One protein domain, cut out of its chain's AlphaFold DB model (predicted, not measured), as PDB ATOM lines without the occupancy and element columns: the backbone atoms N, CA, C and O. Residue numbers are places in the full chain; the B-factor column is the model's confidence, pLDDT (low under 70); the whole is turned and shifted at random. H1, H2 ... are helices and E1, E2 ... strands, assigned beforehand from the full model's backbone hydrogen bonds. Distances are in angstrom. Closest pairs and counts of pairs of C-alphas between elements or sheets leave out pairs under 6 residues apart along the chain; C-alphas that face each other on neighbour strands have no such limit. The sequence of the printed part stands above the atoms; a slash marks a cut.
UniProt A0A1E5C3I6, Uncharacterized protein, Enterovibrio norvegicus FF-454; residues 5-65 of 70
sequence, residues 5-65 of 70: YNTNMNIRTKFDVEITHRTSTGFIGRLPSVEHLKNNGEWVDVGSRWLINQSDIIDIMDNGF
ATOM      1  N   TYR A   5     113.830 106.841  85.489       96.94
ATOM      2  CA  TYR A   5     114.789 105.868  86.013       96.94
ATOM      3  C   TYR A   5     114.115 104.515  86.233       96.94
ATOM      4  O   TYR A   5     112.926 104.452  86.551       96.94
ATOM      5  N   ASN A   6     114.876 103.434  86.085       95.25
ATOM      6  CA  ASN A   6     114.447 102.126  86.571       95.25
ATOM      7  C   ASN A   6     114.479 102.067  88.111       95.25
ATOM      8  O   ASN A   6     115.071 102.923  88.767       95.25
ATOM      9  N   THR A   7     113.899 101.012  88.691       97.31
ATOM     10  CA  THR A   7     113.815 100.815  90.151       97.31
ATOM     11  C   THR A   7     115.175 100.887  90.855       97.31
ATOM     12  O   THR A   7     115.272 101.435  91.946       97.31
ATOM     13  N   ASN A   8     116.233 100.381  90.215       96.75
ATOM     14  CA  ASN A   8     117.586 100.350  90.782       96.75
ATOM     15  C   ASN A   8     118.393 101.637  90.524       96.75
ATOM     16  O   ASN A   8     119.567 101.692  90.880       96.75
ATOM     17  N   MET A   9     117.799 102.648  89.879       96.12
ATOM     18  CA  MET A   9     118.425 103.935  89.542       96.12
ATOM     19  C   MET A   9     119.760 103.833  88.779       96.12
ATOM     20  O   MET A   9     120.617 104.705  88.893       96.12
ATOM     21  N   ASN A  10     119.943 102.785  87.975       97.12
ATOM     22  CA  ASN A  10     121.169 102.542  87.204       97.12
ATOM     23  C   ASN A  10     120.938 102.484  85.685       97.12
ATOM     24  O   ASN A  10     121.896 102.370  84.921       97.12
ATOM     25  N   ILE A  11     119.682 102.596  85.251       96.94
ATOM     26  CA  ILE A  11     119.278 102.766  83.856       96.94
ATOM     27  C   ILE A  11     118.303 103.940  83.801       96.94
ATOM     28  O   ILE A  11     117.380 104.017  84.620       96.94
ATOM     29  N   ARG A  12     118.482 104.840  82.833       97.06
ATOM     30  CA  ARG A  12     117.572 105.971  82.622       97.06
ATOM     31  C   ARG A  12     117.290 106.231  81.151       97.06
ATOM     32  O   ARG A  12     118.017 105.779  80.272       97.06
ATOM     33  N   THR A  13     116.231 106.981  80.887       96.50
ATOM     34  CA  THR A  13     115.905 107.479  79.550       96.50
ATOM     35  C   THR A  13     115.099 108.771  79.638       96.50
ATOM     36  O   THR A  13     114.376 109.008  80.608       96.50
ATOM     37  N   LYS A  14     115.208 109.606  78.605       96.00
ATOM     38  CA  LYS A  14     114.347 110.780  78.395       96.00
ATOM     39  C   LYS A  14     113.168 110.497  77.459       96.00
ATOM     40  O   LYS A  14     112.354 111.391  77.240       96.00
ATOM     41  N   PHE A  15     113.119 109.305  76.866       93.94
ATOM     42  CA  PHE A  15     112.149 108.941  75.842       93.94
ATOM     43  C   PHE A  15     110.961 108.188  76.439       93.94
ATOM     44  O   PHE A  15     111.080 107.477  77.440       93.94
ATOM     45  N   ASP A  16     109.810 108.342  75.796       93.12
ATOM     46  CA  ASP A  16     108.674 107.455  75.996       93.12
ATOM     47  C   ASP A  16     108.867 106.151  75.217       93.12
ATOM     48  O   ASP A  16     109.692 106.060  74.307       93.12
ATOM     49  N   VAL A  17     108.106 105.125  75.596       91.25
ATOM     50  CA  VAL A  17     108.057 103.884  74.823       91.25
ATOM     51  C   VAL A  17     107.295 104.148  73.528       91.25
ATOM     52  O   VAL A  17     106.123 104.525  73.552       91.25
ATOM     53  N   GLU A  18     107.946 103.897  72.400       91.50
ATOM     54  CA  GLU A  18     107.339 103.918  71.075       91.50
ATOM     55  C   GLU A  18     106.702 102.556  70.807       91.50
ATOM     56  O   GLU A  18     107.393 101.567  70.566       91.50
ATOM     57  N   ILE A  19     105.376 102.479  70.877       91.25
ATOM     58  CA  ILE A  19     104.655 101.238  70.581       91.25
ATOM     59  C   ILE A  19     104.443 101.150  69.075       91.25
ATOM     60  O   ILE A  19     103.738 101.971  68.490       91.25
ATOM     61  N   THR A  20     105.053 100.148  68.451       87.50
ATOM     62  CA  THR A  20     104.995  99.938  67.002       87.50
ATOM     63  C   THR A  20     103.845  99.026  66.598       87.50
ATOM     64  O   THR A  20     103.344  99.160  65.480       87.50
ATOM     65  N   HIS A  21     103.418  98.131  67.494       85.62
ATOM     66  CA  HIS A  21     102.305  97.213  67.280       85.62
ATOM     67  C   HIS A  21     101.596  96.883  68.604       85.62
ATOM     68  O   HIS A  21     102.245  96.703  69.637       85.62
ATOM     69  N   ARG A  22     100.263  96.792  68.581       87.75
ATOM     70  CA  ARG A  22      99.429  96.394  69.725       87.75
ATOM     71  C   ARG A  22      98.582  95.193  69.338       87.75
ATOM     72  O   ARG A  22      97.960  95.214  68.281       87.75
ATOM     73  N   THR A  23      98.503  94.216  70.229       80.19
ATOM     74  CA  THR A  23      97.597  93.070  70.111       80.19
ATOM     75  C   THR A  23      96.588  93.097  71.259       80.19
ATOM     76  O   THR A  23      96.676  93.925  72.169       80.19
ATOM     77  N   SER A  24      95.612  92.190  71.240       82.75
ATOM     78  CA  SER A  24      94.683  92.003  72.362       82.75
ATOM     79  C   SER A  24      95.376  91.508  73.637       82.75
ATOM     80  O   SER A  24      94.843  91.689  74.730       82.75
ATOM     81  N   THR A  25      96.557  90.902  73.509       83.44
ATOM     82  CA  THR A  25      97.303  90.275  74.607       83.44
ATOM     83  C   THR A  25      98.560  91.042  75.003       83.44
ATOM     84  O   THR A  25      99.188  90.690  75.999       83.44
ATOM     85  N   GLY A  26      98.950  92.073  74.247       89.88
ATOM     86  CA  GLY A  26     100.319  92.551  74.328       89.88
ATOM     87  C   GLY A  26     100.699  93.715  73.426       89.88
ATOM     88  O   GLY A  26      99.865  94.410  72.839       89.88
ATOM     89  N   PHE A  27     102.007  93.945  73.334       90.56
ATOM     90  CA  PHE A  27     102.576  94.931  72.423       90.56
ATOM     91  C   PHE A  27     104.017  94.605  72.035       90.56
ATOM     92  O   PHE A  27     104.742  93.906  72.750       90.56
ATOM     93  N   ILE A  28     104.425  95.204  70.922       89.62
ATOM     94  CA  ILE A  28     105.818  95.321  70.508       89.62
ATOM     95  C   ILE A  28     106.143  96.809  70.467       89.62
ATOM     96  O   ILE A  28     105.371  97.621  69.946       89.62
ATOM     97  N   GLY A  29     107.252  97.185  71.088       90.62
ATOM     98  CA  GLY A  29     107.672  98.572  71.163       90.62
ATOM     99  C   GLY A  29     109.176  98.730  71.280       90.62
ATOM    100  O   GLY A  29     109.934  97.762  71.369       90.62
ATOM    101  N   ARG A  30     109.605  99.984  71.293       90.56
ATOM    102  CA  ARG A  30     111.004 100.385  71.331       90.56
ATOM    103  C   ARG A  30     111.192 101.526  72.321       90.56
ATOM    104  O   ARG A  30     110.386 102.448  72.394       90.56
ATOM    105  N   LEU A  31     112.292 101.479  73.059       92.62
ATOM    106  CA  LEU A  31     112.883 102.654  73.687       92.62
ATOM    107  C   LEU A  31     113.988 103.174  72.763       92.62
ATOM    108  O   LEU A  31     114.949 102.432  72.520       92.62
ATOM    109  N   PRO A  32     113.873 104.406  72.233       91.62
ATOM    110  CA  PRO A  32     114.838 104.954  71.281       91.62
ATOM    111  C   PRO A  32     116.276 104.960  71.789       91.62
ATOM    112  O   PRO A  32     117.193 104.624  71.045       91.62
ATOM    113  N   SER A  33     116.479 105.287  73.061       94.44
ATOM    114  CA  SER A  33     117.790 105.252  73.704       94.44
ATOM    115  C   SER A  33     117.626 105.108  75.213       94.44
ATOM    116  O   SER A  33     116.653 105.601  75.802       94.44
ATOM    117  N   VAL A  34     118.566 104.398  75.829       95.44
ATOM    118  CA  VAL A  34     118.694 104.278  77.282       95.44
ATOM    119  C   VAL A  34     120.149 104.505  77.669       95.44
ATOM    120  O   VAL A  34     121.063 104.096  76.957       95.44
ATOM    121  N   GLU A  35     120.369 105.126  78.819       97.50
ATOM    122  CA  GLU A  35     121.698 105.335  79.385       97.50
ATOM    123  C   GLU A  35     121.909 104.398  80.577       97.50
ATOM    124  O   GLU A  35     120.993 104.182  81.375       97.50
ATOM    125  N   HIS A  36     123.120 103.864  80.721       97.50
ATOM    126  CA  HIS A  36     123.532 103.054  81.869       97.50
ATOM    127  C   HIS A  36     124.514 103.827  82.747       97.50
ATOM    128  O   HIS A  36     125.457 104.431  82.233       97.50
ATOM    129  N   LEU A  37     124.330 103.738  84.065       97.88
ATOM    130  CA  LEU A  37     125.284 104.253  85.039       97.88
ATOM    131  C   LEU A  37     126.501 103.323  85.117       97.88
ATOM    132  O   LEU A  37     126.374 102.124  85.374       97.88
ATOM    133  N   LYS A  38     127.687 103.874  84.891       96.50
ATOM    134  CA  LYS A  38     128.977 103.196  85.036       96.50
ATOM    135  C   LYS A  38     129.503 103.343  86.467       96.50
ATOM    136  O   LYS A  38     129.111 104.242  87.205       96.50
ATOM    137  N   ASN A  39     130.459 102.492  86.844       95.25
ATOM    138  CA  ASN A  39     131.069 102.511  88.183       95.25
ATOM    139  C   ASN A  39     131.802 103.829  88.507       95.25
ATOM    140  O   ASN A  39     131.989 104.148  89.674       95.25
ATOM    141  N   ASN A  40     132.212 104.590  87.486       95.69
ATOM    142  CA  ASN A  40     132.824 105.916  87.622       95.69
ATOM    143  C   ASN A  40     131.791 107.052  87.811       95.69
ATOM    144  O   ASN A  40     132.183 108.212  87.880       95.69
ATOM    145  N   GLY A  41     130.490 106.739  87.867       96.62
ATOM    146  CA  GLY A  41     129.405 107.715  88.005       96.62
ATOM    147  C   GLY A  41     128.903 108.313  86.684       96.62
ATOM    148  O   GLY A  41     127.981 109.127  86.696       96.62
ATOM    149  N   GLU A  42     129.476 107.918  85.548       97.69
ATOM    150  CA  GLU A  42     129.092 108.413  84.227       97.69
ATOM    151  C   GLU A  42     127.858 107.688  83.676       97.69
ATOM    152  O   GLU A  42     127.701 106.476  83.844       97.69
ATOM    153  N   TRP A  43     126.998 108.425  82.972       97.44
ATOM    154  CA  TRP A  43     125.887 107.863  82.209       97.44
ATOM    155  C   TRP A  43     126.288 107.710  80.748       97.44
ATOM    156  O   TRP A  43     126.647 108.688  80.101       97.44
ATOM    157  N   VAL A  44     126.205 106.486  80.232       97.62
ATOM    158  CA  VAL A  44     126.599 106.165  78.855       97.62
ATOM    159  C   VAL A  44     125.384 105.688  78.079       97.62
ATOM    160  O   VAL A  44     124.736 104.730  78.507       97.62
ATOM    161  N   ASP A  45     125.096 106.326  76.944       96.38
ATOM    162  CA  ASP A  45     124.069 105.867  76.006       96.38
ATOM    163  C   ASP A  45     124.460 104.497  75.442       96.38
ATOM    164  O   ASP A  45     125.551 104.306  74.903       96.38
ATOM    165  N   VAL A  46     123.569 103.524  75.598       95.00
ATOM    166  CA  VAL A  46     123.757 102.161  75.091       95.00
ATOM    167  C   VAL A  46     122.821 101.847  73.921       95.00
ATOM    168  O   VAL A  46     122.685 100.680  73.526       95.00
ATOM    169  N   GLY A  47     122.186 102.883  73.370       93.19
ATOM    170  CA  GLY A  47     121.338 102.834  72.194       93.19
ATOM    171  C   GLY A  47     119.945 102.280  72.468       93.19
ATOM    172  O   GLY A  47     119.478 102.182  73.606       93.19
ATOM    173  N   SER A  48     119.260 101.922  71.386       91.31
ATOM    174  CA  SER A  48     117.873 101.476  71.444       91.31
ATOM    175  C   SER A  48     117.701 100.124  72.132       91.31
ATOM    176  O   SER A  48     118.581  99.254  72.099       91.31
ATOM    177  N   ARG A  49     116.519  99.920  72.715       90.50
ATOM    178  CA  ARG A  49     116.094  98.639  73.292       90.50
ATOM    179  C   ARG A  49     114.707  98.265  72.792       90.50
ATOM    180  O   ARG A  49     113.794  99.085  72.837       90.50
ATOM    181  N   TRP A  50     114.565  97.028  72.327       87.00
ATOM    182  CA  TRP A  50     113.275  96.452  71.958       87.00
ATOM    183  C   TRP A  50     112.564  95.908  73.194       87.00
ATOM    184  O   TRP A  50     113.190  95.350  74.095       87.00
ATOM    185  N   LEU A  51     111.252  96.099  73.228       87.50
ATOM    186  CA  LEU A  51     110.353  95.674  74.290       87.50
ATOM    187  C   LEU A  51     109.292  94.782  73.657       87.50
ATOM    188  O   LEU A  51     108.555  95.224  72.774       87.50
ATOM    189  N   ILE A  52     109.222  93.534  74.106       88.06
ATOM    190  CA  ILE A  52     108.274  92.550  73.594       88.06
ATOM    191  C   ILE A  52     107.482  92.027  74.785       88.06
ATOM    192  O   ILE A  52     108.034  91.383  75.672       88.06
ATOM    193  N   ASN A  53     106.192  92.339  74.805       89.06
ATOM    194  CA  ASN A  53     105.230  91.769  75.738       89.06
ATOM    195  C   ASN A  53     104.148  91.042  74.934       89.06
ATOM    196  O   ASN A  53     102.981  91.406  74.976       89.06
ATOM    197  N   GLN A  54     104.581  90.098  74.109       87.19
ATOM    198  CA  GLN A  54     103.781  89.166  73.318       87.19
ATOM    199  C   GLN A  54     104.561  87.846  73.321       87.19
ATOM    200  O   GLN A  54     105.791  87.870  73.367       87.19
ATOM    201  N   SER A  55     103.870  86.709  73.314       84.44
ATOM    202  CA  SER A  55     104.484  85.375  73.320       84.44
ATOM    203  C   SER A  55     104.286  84.599  72.021       84.44
ATOM    204  O   SER A  55     104.950  83.584  71.831       84.44
ATOM    205  N   ASP A  56     103.383  85.040  71.139       87.56
ATOM    206  CA  ASP A  56     103.258  84.453  69.806       87.56
ATOM    207  C   ASP A  56     104.468  84.837  68.945       87.56
ATOM    208  O   ASP A  56     104.668  86.001  68.590       87.56
ATOM    209  N   ILE A  57     105.300  83.842  68.642       85.12
ATOM    210  CA  ILE A  57     106.536  84.025  67.887       85.12
ATOM    211  C   ILE A  57     106.285  84.437  66.434       85.12
ATOM    212  O   ILE A  57     107.105  85.165  65.876       85.12
ATOM    213  N   ILE A  58     105.170  84.011  65.829       87.50
ATOM    214  CA  ILE A  58     104.844  84.347  64.439       87.50
ATOM    215  C   ILE A  58     104.503  85.833  64.349       87.50
ATOM    216  O   ILE A  58     105.137  86.560  63.585       87.50
ATOM    217  N   ASP A  59     103.622  86.316  65.226       83.69
ATOM    218  CA  ASP A  59     103.268  87.738  65.295       83.69
ATOM    219  C   ASP A  59     104.491  88.637  65.536       83.69
ATOM    220  O   ASP A  59     104.584  89.733  64.977       83.69
ATOM    221  N   ILE A  60     105.439  88.186  66.369       82.25
ATOM    222  CA  ILE A  60     106.686  88.915  66.642       82.25
ATOM    223  C   ILE A  60     107.559  89.000  65.392       82.25
ATOM    224  O   ILE A  60     108.122  90.061  65.128       82.25
ATOM    225  N   MET A  61     107.699  87.913  64.635       83.62
ATOM    226  CA  MET A  61     108.495  87.924  63.407       83.62
ATOM    227  C   MET A  61     107.877  88.835  62.349       83.62
ATOM    228  O   MET A  61     108.596  89.634  61.751       83.62
ATOM    229  N   ASP A  62     106.558  88.775  62.183       82.12
ATOM    230  CA  ASP A  62     105.861  89.526  61.140       82.12
ATOM    231  C   ASP A  62     105.762  91.027  61.457       82.12
ATOM    232  O   ASP A  62     105.812  91.861  60.552       82.12
ATOM    233  N   ASN A  63     105.640  91.395  62.739       78.06
ATOM    234  CA  ASN A  63     105.310  92.770  63.139       78.06
ATOM    235  C   ASN A  63     106.351  93.440  64.050       78.06
ATOM    236  O   ASN A  63     106.323  94.663  64.226       78.06
ATOM    237  N   GLY A  64     107.239  92.665  64.674       72.62
ATOM    238  CA  GLY A  64     108.157  93.141  65.711       72.62
ATOM    239  C   GLY A  64     109.453  93.747  65.199       72.62
ATOM    240  O   GLY A  64     110.066  94.552  65.896       72.62
ATOM    241  N   PHE A  65     109.851  93.415  63.975       71.12
ATOM    242  CA  PHE A  65     111.069  93.925  63.362       71.12
ATOM    243  C   PHE A  65     110.708  94.977  62.318       71.12
ATOM    244  O   PHE A  65     110.311  94.656  61.202       71.12
TER     245      PHE A  65
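What this domain is: This is residues 5 to 65 of the 70 residues of an uncharacterized protein of Enterovibrio norvegicus FF-454 (UniProt A0A1E5C3I6). Two small three-stranded sheets, E1-E4-E5 and E2-E3-E6, stand end to end and make a loose rod, with the short helix H1 at the far end of the second sheet. The chain passes between the sheets three times, by the links E1 to E2, E3 to E4 and E5 to E6. The printed part has 61 residues with six named strands and then one named helix, in the order E1 E2 E3 E4 E5 E6 H1; both sheets are antiparallel and the class is mixed. The whole is loose, with a radius of gyration of the C-alphas of 13.9 A and spans of 42 by 20 by 18 A.

How they stand to each other: E1, residues 11 to 13, is antiparallel to E4, residues 35 to 37, with N 35 and O 12 2.8 A apart. E4 forms a hairpin with E5, residues 43 to 45, where N 36 and O 44 are 2.9 A apart. E2, residues 18 to 22, forms a hairpin with E3, residues 27 to 31, with N 18 and O 30 2.8 A apart. E3 is also antiparallel to E6, residues 49 to 53, with N 31 and O 49 2.8 A apart. E1 and E3 are only just apart, at 8.2 A. H1, residues 57 to 63, only grazes the sheet of E2, E3 and E6 with its residues 59 to 63; the closest C-alphas of E3 and H1, Ile 28 and Ile 60, are 7.5 A apart. Every O i to N i+4 pair in H1 is within hydrogen-bond range.

Where its parts are: E1 begins at C-alpha 11 (119.278, 102.766, 83.856) and is 7.2 A long. E2 is 11.0 A, E3 12.9 A, E4 and E5 6.8 A each, and E6 13.1 A long. H1, 10.0 A long, ends at C-alpha 63 (105.310, 92.770, 63.139).

The domain as a whole: The C-alphas farthest apart, Ser 24 and Asn 40, are 43.4 A apart. The printed part has no cut, and its six links are tight. No printed residue is under 70 in pLDDT.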